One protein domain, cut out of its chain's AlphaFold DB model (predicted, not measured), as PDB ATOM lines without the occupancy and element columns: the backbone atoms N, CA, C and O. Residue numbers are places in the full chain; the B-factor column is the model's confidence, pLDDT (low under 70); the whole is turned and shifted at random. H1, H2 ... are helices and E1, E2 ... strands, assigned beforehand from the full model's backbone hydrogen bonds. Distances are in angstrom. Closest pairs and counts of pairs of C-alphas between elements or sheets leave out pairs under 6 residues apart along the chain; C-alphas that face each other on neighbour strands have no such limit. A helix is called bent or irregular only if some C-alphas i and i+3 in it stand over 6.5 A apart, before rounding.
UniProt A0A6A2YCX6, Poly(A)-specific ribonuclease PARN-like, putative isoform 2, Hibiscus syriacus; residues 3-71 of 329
ATOM      1  N   ILE A   3     180.004 113.274 149.430       93.25
ATOM      2  CA  ILE A   3     178.689 113.909 149.495       93.25
ATOM      3  C   ILE A   3     178.710 115.069 148.507       93.25
ATOM      4  O   ILE A   3     179.442 116.036 148.714       93.25
ATOM      5  N   ASP A   4     177.933 114.973 147.436       93.25
ATOM      6  CA  ASP A   4     177.797 116.074 146.486       93.25
ATOM      7  C   ASP A   4     177.040 117.240 147.133       93.25
ATOM      8  O   ASP A   4     176.085 117.041 147.891       93.25
ATOM      9  N   VAL A   5     177.472 118.467 146.845       92.75
ATOM     10  CA  VAL A   5     176.876 119.690 147.399       92.75
ATOM     11  C   VAL A   5     176.576 120.683 146.284       92.75
ATOM     12  O   VAL A   5     177.279 120.765 145.281       92.75
ATOM     13  N   CYS A   6     175.504 121.448 146.457       87.88
ATOM     14  CA  CYS A   6     174.987 122.384 145.459       87.88
ATOM     15  C   CYS A   6     175.038 123.843 145.943       87.88
ATOM     16  O   CYS A   6     174.693 124.752 145.190       87.88
ATOM     17  N   SER A   7     175.397 124.085 147.211       89.12
ATOM     18  CA  SER A   7     175.443 125.423 147.813       89.12
ATOM     19  C   SER A   7     176.395 125.502 149.008       89.12
ATOM     20  O   SER A   7     176.596 124.520 149.723       89.12
ATOM     21  N   GLU A   8     176.889 126.706 149.298       88.25
ATOM     22  CA  GLU A   8     177.772 126.958 150.447       88.25
ATOM     23  C   GLU A   8     177.092 126.665 151.797       88.25
ATOM     24  O   GLU A   8     177.731 126.220 152.747       88.25
ATOM     25  N   ARG A   9     175.763 126.827 151.870       91.81
ATOM     26  CA  ARG A   9     174.981 126.423 153.051       91.81
ATOM     27  C   ARG A   9     175.029 124.917 153.286       91.81
ATOM     28  O   ARG A   9     175.171 124.488 154.424       91.81
ATOM     29  N   GLN A  10     174.925 124.109 152.229       92.75
ATOM     30  CA  GLN A  10     175.059 122.655 152.357       92.75
ATOM     31  C   GLN A  10     176.474 122.265 152.780       92.75
ATOM     32  O   GLN A  10     176.629 121.357 153.591       92.75
ATOM     33  N   VAL A  11     177.495 122.981 152.298       91.00
ATOM     34  CA  VAL A  11     178.882 122.771 152.736       91.00
ATOM     35  C   VAL A  11     179.010 122.971 154.248       91.00
ATOM     36  O   VAL A  11     179.576 122.115 154.931       91.00
ATOM     37  N   GLN A  12     178.461 124.072 154.773       91.19
ATOM     38  CA  GLN A  12     178.475 124.368 156.208       91.19
ATOM     39  C   GLN A  12     177.729 123.305 157.017       91.19
ATOM     40  O   GLN A  12     178.314 122.728 157.929       91.19
ATOM     41  N   LEU A  13     176.492 122.984 156.629       94.06
ATOM     42  CA  LEU A  13     175.655 122.007 157.331       94.06
ATOM     43  C   LEU A  13     176.300 120.621 157.401       94.06
ATOM     44  O   LEU A  13     176.315 119.995 158.455       94.06
ATOM     45  N   VAL A  14     176.856 120.136 156.289       92.94
ATOM     46  CA  VAL A  14     177.550 118.840 156.261       92.94
ATOM     47  C   VAL A  14     178.805 118.884 157.134       92.94
ATOM     48  O   VAL A  14     179.089 117.926 157.844       92.94
ATOM     49  N   SER A  15     179.544 119.996 157.126       89.88
ATOM     50  CA  SER A  15     180.747 120.144 157.957       89.88
ATOM     51  C   SER A  15     180.435 120.181 159.456       89.88
ATOM     52  O   SER A  15     181.198 119.622 160.243       89.88
ATOM     53  N   GLU A  16     179.334 120.821 159.856       91.75
ATOM     54  CA  GLU A  16     178.846 120.818 161.243       91.75
ATOM     55  C   GLU A  16     178.347 119.434 161.655       91.75
ATOM     56  O   GLU A  16     178.777 118.911 162.680       91.75
ATOM     57  N   MET A  17     177.531 118.792 160.814       92.75
ATOM     58  CA  MET A  17     177.005 117.450 161.072       92.75
ATOM     59  C   MET A  17     178.126 116.425 161.280       92.75
ATOM     60  O   MET A  17     178.052 115.606 162.190       92.75
ATOM     61  N   LEU A  18     179.181 116.469 160.458       90.62
ATOM     62  CA  LEU A  18     180.330 115.570 160.602       90.62
ATOM     63  C   LEU A  18     181.082 115.801 161.916       90.62
ATOM     64  O   LEU A  18     181.527 114.833 162.526       90.62
ATOM     65  N   ARG A  19     181.181 117.062 162.359       87.62
ATOM     66  CA  ARG A  19     181.779 117.433 163.647       87.62
ATOM     67  C   ARG A  19     180.970 116.922 164.836       87.62
ATOM     68  O   ARG A  19     181.569 116.489 165.810       87.62
ATOM     69  N   GLU A  20     179.641 116.971 164.762       91.00
ATOM     70  CA  GLU A  20     178.770 116.436 165.818       91.00
ATOM     71  C   GLU A  20     178.725 114.904 165.829       91.00
ATOM     72  O   GLU A  20     178.572 114.298 166.886       91.00
ATOM     73  N   PHE A  21     178.841 114.268 164.660       90.25
ATOM     74  CA  PHE A  21     178.686 112.822 164.538       90.25
ATOM     75  C   PHE A  21     179.875 112.041 165.108       90.25
ATOM     76  O   PHE A  21     179.678 110.996 165.728       90.25
ATOM     77  N   SER A  22     181.108 112.499 164.869       86.38
ATOM     78  CA  SER A  22     182.303 111.834 165.390       86.38
ATOM     79  C   SER A  22     183.527 112.747 165.406       86.38
ATOM     80  O   SER A  22     183.801 113.478 164.452       86.38
ATOM     81  N   ASP A  23     184.323 112.609 166.467       85.12
ATOM     82  CA  ASP A  23     185.612 113.280 166.614       85.12
ATOM     83  C   ASP A  23     186.637 112.834 165.562       85.12
ATOM     84  O   ASP A  23     187.551 113.599 165.276       85.12
ATOM     85  N   ASP A  24     186.480 111.665 164.936       90.00
ATOM     86  CA  ASP A  24     187.482 111.086 164.024       90.00
ATOM     87  C   ASP A  24     187.210 111.397 162.540       90.00
ATOM     88  O   ASP A  24     187.852 110.842 161.646       90.00
ATOM     89  N   LEU A  25     186.220 112.246 162.247       90.81
ATOM     90  CA  LEU A  25     185.845 112.604 160.880       90.81
ATOM     91  C   LEU A  25     186.310 114.013 160.516       90.81
ATOM     92  O   LEU A  25     186.122 114.973 161.267       90.81
ATOM     93  N   VAL A  26     186.861 114.137 159.308       90.62
ATOM     94  CA  VAL A  26     187.257 115.411 158.702       90.62
ATOM     95  C   VAL A  26     186.555 115.591 157.360       90.62
ATOM     96  O   VAL A  26     186.503 114.684 156.523       90.62
ATOM     97  N   ALA A  27     186.002 116.787 157.156       91.00
ATOM     98  CA  ALA A  27     185.321 117.184 155.932       91.00
ATOM     99  C   ALA A  27     186.314 117.830 154.952       91.00
ATOM    100  O   ALA A  27     186.709 118.982 155.125       91.00
ATOM    101  N   LEU A  28     186.700 117.107 153.900       90.50
ATOM    102  CA  LEU A  28     187.548 117.633 152.830       90.50
ATOM    103  C   LEU A  28     186.688 118.231 151.712       90.50
ATOM    104  O   LEU A  28     185.963 117.509 151.026       90.50
ATOM    105  N   LYS A  29     186.794 119.542 151.491       90.50
ATOM    106  CA  LYS A  29     186.089 120.244 150.409       90.50
ATOM    107  C   LYS A  29     186.792 120.003 149.072       90.50
ATOM    108  O   LYS A  29     187.980 120.277 148.933       90.50
ATOM    109  N   ILE A  30     186.060 119.508 148.076       88.12
ATOM    110  CA  ILE A  30     186.553 119.325 146.707       88.12
ATOM    111  C   ILE A  30     186.136 120.547 145.878       88.12
ATOM    112  O   ILE A  30     184.934 120.761 145.698       88.12
ATOM    113  N   PRO A  31     187.083 121.354 145.370       83.88
ATOM    114  CA  PRO A  31     186.764 122.587 144.658       83.88
ATOM    115  C   PRO A  31     186.236 122.333 143.239       83.88
ATOM    116  O   PRO A  31     186.622 121.367 142.579       83.88
ATOM    117  N   THR A  32     185.394 123.243 142.737       82.88
ATOM    118  CA  THR A  32     184.988 123.277 141.318       82.88
ATOM    119  C   THR A  32     185.998 124.067 140.473       82.88
ATOM    120  O   THR A  32     186.662 124.979 140.968       82.88
ATOM    121  N   LYS A  33     186.064 123.793 139.160       74.62
ATOM    122  CA  LYS A  33     186.906 124.551 138.209       74.62
ATOM    123  C   LYS A  33     186.535 126.042 138.080       74.62
ATOM    124  O   LYS A  33     187.334 126.799 137.543       74.62
ATOM    125  N   GLY A  34     185.353 126.459 138.542       64.81
ATOM    126  CA  GLY A  34     184.857 127.842 138.477       64.81
ATOM    127  C   GLY A  34     184.814 128.573 139.823       64.81
ATOM    128  O   GLY A  34     184.221 129.645 139.898       64.81
ATOM    129  N   GLY A  35     185.406 128.001 140.877       68.75
ATOM    130  CA  GLY A  35     185.234 128.465 142.258       68.75
ATOM    131  C   GLY A  35     184.065 127.770 142.969       68.75
ATOM    132  O   GLY A  35     183.165 127.231 142.322       68.75
ATOM    133  N   GLY A  36     184.113 127.736 144.305       80.50
ATOM    134  CA  GLY A  36     183.151 127.029 145.164       80.50
ATOM    135  C   GLY A  36     183.497 125.555 145.426       80.50
ATOM    136  O   GLY A  36     184.515 125.046 144.949       80.50
ATOM    137  N   THR A  37     182.634 124.863 146.177       86.31
ATOM    138  CA  THR A  37     182.789 123.438 146.534       86.31
ATOM    139  C   THR A  37     181.827 122.569 145.722       86.31
ATOM    140  O   THR A  37     180.628 122.827 145.709       86.31
ATOM    141  N   GLN A  38     182.340 121.534 145.054       90.31
ATOM    142  CA  GLN A  38     181.555 120.566 144.275       90.31
ATOM    143  C   GLN A  38     181.034 119.424 145.152       90.31
ATOM    144  O   GLN A  38     179.905 118.966 144.998       90.31
ATOM    145  N   ALA A  39     181.877 118.940 146.059       92.12
ATOM    146  CA  ALA A  39     181.569 117.813 146.926       92.12
ATOM    147  C   ALA A  39     182.384 117.890 148.219       92.12
ATOM    148  O   ALA A  39     183.450 118.505 148.261       92.12
ATOM    149  N   ILE A  40     181.905 117.223 149.265       93.00
ATOM    150  CA  ILE A  40     182.646 116.980 150.499       93.00
ATOM    151  C   ILE A  40     183.044 115.514 150.544       93.00
ATOM    152  O   ILE A  40     182.204 114.614 150.498       93.00
ATOM    153  N   ARG A  41     184.340 115.258 150.677       93.00
ATOM    154  CA  ARG A  41     184.875 113.932 150.949       93.00
ATOM    155  C   ARG A  41     185.061 113.767 152.451       93.00
ATOM    156  O   ARG A  41     185.787 114.527 153.080       93.00
ATOM    157  N   VAL A  42     184.410 112.755 153.010       93.19
ATOM    158  CA  VAL A  42     184.553 112.382 154.418       93.19
ATOM    159  C   VAL A  42     185.803 111.524 154.566       93.19
ATOM    160  O   VAL A  42     185.914 110.474 153.916       93.19
ATOM    161  N   VAL A  43     186.730 111.983 155.400       92.69
ATOM    162  CA  VAL A  43     187.991 111.313 155.722       92.69
ATOM    163  C   VAL A  43     187.932 110.851 157.174       92.69
ATOM    164  O   VAL A  43     187.594 111.640 158.050       92.69
ATOM    165  N   LEU A  44     188.226 109.571 157.403       92.19
ATOM    166  CA  LEU A  44     188.384 109.002 158.740       92.19
ATOM    167  C   LEU A  44     189.854 109.118 159.143       92.19
ATOM    168  O   LEU A  44     190.726 108.724 158.366       92.19
ATOM    169  N   THR A  45     190.106 109.626 160.340       92.38
ATOM    170  CA  THR A  45     191.444 109.758 160.923       92.38
ATOM    171  C   THR A  45     191.664 108.686 161.982       92.38
ATOM    172  O   THR A  45     190.722 108.240 162.631       92.38
ATOM    173  N   SER A  46     192.909 108.250 162.148       89.75
ATOM    174  CA  SER A  46     193.259 107.135 163.039       89.75
ATOM    175  C   SER A  46     193.437 107.541 164.507       89.75
ATOM    176  O   SER A  46     193.352 106.690 165.394       89.75
ATOM    177  N   SER A  47     193.671 108.830 164.772       90.50
ATOM    178  CA  SER A  47     193.769 109.403 166.116       90.50
ATOM    179  C   SER A  47     193.460 110.907 166.116       90.50
ATOM    180  O   SER A  47     193.346 111.539 165.061       90.50
ATOM    181  N   LYS A  48     193.373 111.509 167.312       88.19
ATOM    182  CA  LYS A  48     193.213 112.966 167.473       88.19
ATOM    183  C   LYS A  48     194.419 113.743 166.940       88.19
ATOM    184  O   LYS A  48     194.257 114.822 166.376       88.19
ATOM    185  N   GLU A  49     195.621 113.197 167.097       89.88
ATOM    186  CA  GLU A  49     196.859 113.785 166.585       89.88
ATOM    187  C   GLU A  49     196.876 113.764 165.054       89.88
ATOM    188  O   GLU A  49     197.147 114.796 164.439       89.88
ATOM    189  N   ASP A  50     196.513 112.628 164.450       90.44
ATOM    190  CA  ASP A  50     196.392 112.452 162.997       90.44
ATOM    191  C   ASP A  50     195.381 113.445 162.402       90.44
ATOM    192  O   ASP A  50     195.680 114.168 161.449       90.44
ATOM    193  N   LYS A  51     194.223 113.599 163.059       88.69
ATOM    194  CA  LYS A  51     193.236 114.627 162.712       88.69
ATOM    195  C   LYS A  51     193.810 116.035 162.759       88.69
ATOM    196  O   LYS A  51     193.664 116.781 161.794       88.69
ATOM    197  N   SER A  52     194.460 116.396 163.863       89.62
ATOM    198  CA  SER A  52     195.012 117.742 164.044       89.62
ATOM    199  C   SER A  52     196.068 118.079 162.988       89.62
ATOM    200  O   SER A  52     196.132 119.210 162.505       89.62
ATOM    201  N   LEU A  53     196.872 117.087 162.593       91.81
ATOM    202  CA  LEU A  53     197.893 117.233 161.564       91.81
ATOM    203  C   LEU A  53     197.253 117.439 160.189       91.81
ATOM    204  O   LEU A  53     197.638 118.360 159.471       91.81
ATOM    205  N   PHE A  54     196.237 116.639 159.864       90.19
ATOM    206  CA  PHE A  54     195.518 116.731 158.599       90.19
ATOM    207  C   PHE A  54     194.723 118.041 158.459       90.19
ATOM    208  O   PHE A  54     194.774 118.690 157.415       90.19
ATOM    209  N   GLU A  55     194.039 118.492 159.513       88.19
ATOM    210  CA  GLU A  55     193.336 119.784 159.525       88.19
ATOM    211  C   GLU A  55     194.305 120.963 159.367       88.19
ATOM    212  O   GLU A  55     194.029 121.895 158.611       88.19
ATOM    213  N   LYS A  56     195.473 120.903 160.019       90.38
ATOM    214  CA  LYS A  56     196.525 121.914 159.868       90.38
ATOM    215  C   LYS A  56     197.104 121.935 158.453       90.38
ATOM    216  O   LYS A  56     197.391 123.007 157.927       90.38
ATOM    217  N   GLU A  57     197.270 120.773 157.826       90.31
ATOM    218  CA  GLU A  57     197.713 120.677 156.434       90.31
ATOM    219  C   GLU A  57     196.678 121.284 155.475       90.31
ATOM    220  O   GLU A  57     197.043 122.077 154.607       90.31
ATOM    221  N   LEU A  58     195.387 121.006 155.683       87.00
ATOM    222  CA  LEU A  58     194.301 121.624 154.916       87.00
ATOM    223  C   LEU A  58     194.274 123.144 155.074       87.00
ATOM    224  O   LEU A  58     194.191 123.855 154.072       87.00
ATOM    225  N   GLN A  59     194.395 123.641 156.306       86.62
ATOM    226  CA  GLN A  59     194.449 125.075 156.575       86.62
ATOM    227  C   GLN A  59     195.663 125.723 155.900       86.62
ATOM    228  O   GLN A  59     195.514 126.750 155.246       86.62
ATOM    229  N   ASN A  60     196.846 125.108 155.983       87.38
ATOM    230  CA  ASN A  60     198.040 125.605 155.299       87.38
ATOM    231  C   ASN A  60     197.836 125.665 153.779       87.38
ATOM    232  O   ASN A  60     198.239 126.635 153.143       87.38
ATOM    233  N   ILE A  61     197.199 124.652 153.183       82.12
ATOM    234  CA  ILE A  61     196.890 124.650 151.748       82.12
ATOM    235  C   ILE A  61     195.915 125.784 151.409       82.12
ATOM    236  O   ILE A  61     196.162 126.514 150.451       82.12
ATOM    237  N   GLU A  62     194.836 125.963 152.176       80.62
ATOM    238  CA  GLU A  62     193.884 127.066 151.978       80.62
ATOM    239  C   GLU A  62     194.560 128.436 152.135       80.62
ATOM    240  O   GLU A  62     194.349 129.322 151.309       80.62
ATOM    241  N   GLU A  63     195.419 128.616 153.137       79.44
ATOM    242  CA  GLU A  63     196.186 129.845 153.353       79.44
ATOM    243  C   GLU A  63     197.151 130.131 152.199       79.44
ATOM    244  O   GLU A  63     197.204 131.259 151.710       79.44
ATOM    245  N   GLU A  64     197.872 129.123 151.708       78.88
ATOM    246  CA  GLU A  64     198.765 129.263 150.557       78.88
ATOM    247  C   GLU A  64     198.001 129.591 149.268       78.88
ATOM    248  O   GLU A  64     198.462 130.395 148.455       78.88
ATOM    249  N   GLN A  65     196.805 129.029 149.073       74.12
ATOM    250  CA  GLN A  65     195.936 129.403 147.952       74.12
ATOM    251  C   GLN A  65     195.380 130.823 148.120       74.12
ATOM    252  O   GLN A  65     195.400 131.609 147.173       74.12
ATOM    253  N   ASN A  66     194.961 131.202 149.327       72.81
ATOM    254  CA  ASN A  66     194.477 132.548 149.621       72.81
ATOM    255  C   ASN A  66     195.570 133.600 149.399       72.81
ATOM    256  O   ASN A  66     195.300 134.635 148.790       72.81
ATOM    257  N   LYS A  67     196.818 133.331 149.805       73.62
ATOM    258  CA  LYS A  67     197.970 134.195 149.501       73.62
ATOM    259  C   LYS A  67     198.167 134.363 147.995       73.62
ATOM    260  O   LYS A  67     198.376 135.483 147.534       73.62
ATOM    261  N   LYS A  68     198.029 133.283 147.215       72.06
ATOM    262  CA  LYS A  68     198.084 133.347 145.742       72.06
ATOM    263  C   LYS A  68     196.948 134.188 145.147       72.06
ATOM    264  O   LYS A  68     197.158 134.824 144.119       72.06
ATOM    265  N   MET A  69     195.773 134.222 145.784       71.38
ATOM    266  CA  MET A  69     194.606 134.983 145.313       71.38
ATOM    267  C   MET A  69     194.593 136.457 145.750       71.38
ATOM    268  O   MET A  69     194.028 137.283 145.035       71.38
ATOM    269  N   ARG A  70     195.208 136.822 146.887       70.50
ATOM    270  CA  ARG A  70     195.241 138.216 147.381       70.50
ATOM    271  C   ARG A  70     195.977 139.168 146.435       70.50
ATOM    272  O   ARG A  70     195.568 140.320 146.282       70.50
ATOM    273  N   GLY A  71     197.050 138.696 145.798       78.25
ATOM    274  CA  GLY A  71     197.829 139.481 144.841       78.25
ATOM    275  C   GLY A  71     198.279 140.831 145.415       78.25
ATOM    276  O   GLY A  71     198.771 140.912 146.537       78.25
TER     277      GLY A  71
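Overview. This is residues 3 to 71 of the 329 residues of the protein "Poly(A)-specific ribonuclease PARN-like, putative isoform 2" of Hibiscus syriacus (UniProt A0A6A2YCX6). A two-stranded hairpin, E1 and E2, has the helix H1 packed over one face, while the long helix H2 runs beside the hairpin's E1 edge. The four elements run roughly lengthwise, each folding back on the one before, and residues 59 to 71, of which 59 to 70 belong to H2, stick out free of the body. The printed part has 69 residues, with two named helices and two named strands in the order H1, E1, E2, H2 along the chain; the sheet, E1 - E2, is antiparallel and the class is mixed, helices and strands. The whole is only just compact, close to loose, with a radius of gyration of the C-alphas of 12.9 A, and its C-alphas span 36 by 25 by 15 A.

Along the chain. The printed part begins at Ile 3, whose C-alpha is at (178.689, 113.909, 149.495). H1, residues 8 to 21, begins with C-alpha 8 at (177.772, 126.958, 150.447) and is 20.0 A long from first to last C-alpha. E1, residues 25 to 31, is 19.1 A long, and E2, residues 37 to 44, is 19.7 A long. H2, residues 48 to 70, is the longest helix at 32.3 A and ends with C-alpha 70 at (195.241, 138.216, 147.381). Neither helix is bent.

Arrangement. E1 and E2 form a hairpin of antiparallel neighbour strands, with 153 degrees between their directions. The C-alphas of Lys 29 and Ile 40 face each other at 4.7 A. N 28 and O 41 are within hydrogen-bond range at 2.9 A, and so are N 38 and O 30 at 2.8 A. Residues 3 to 4 form a short antiparallel pairing with residues 39 to 40 of E2. The closest C-alphas of H1 and E1 are those of Ser 15 and Ala 27, 5.8 A apart. For H1 and E2 the closest are those of Val 11 and Ile 40, 7.3 A apart. For E1 and H2 the closest are those of Val 26 and Lys 51, 7.2 A apart. H1 and H2 are apart. In H1 and H2 every O i to N i+4 pair is within hydrogen-bond range.

Size, cuts and confidence. The two C-alphas farthest apart are those of Phe 21 and Gly 71, at 38.3 A. Without the free stretch, the body of 56 residues spans 33 by 22 by 13 A. The printed part has no cut, and the links H1 to E1, E1 to E2 and E2 to H2 are tight. The mean pLDDT of the printed part is 86.8, and residues 34 to 35, in the link from E1 to E2, are under 70.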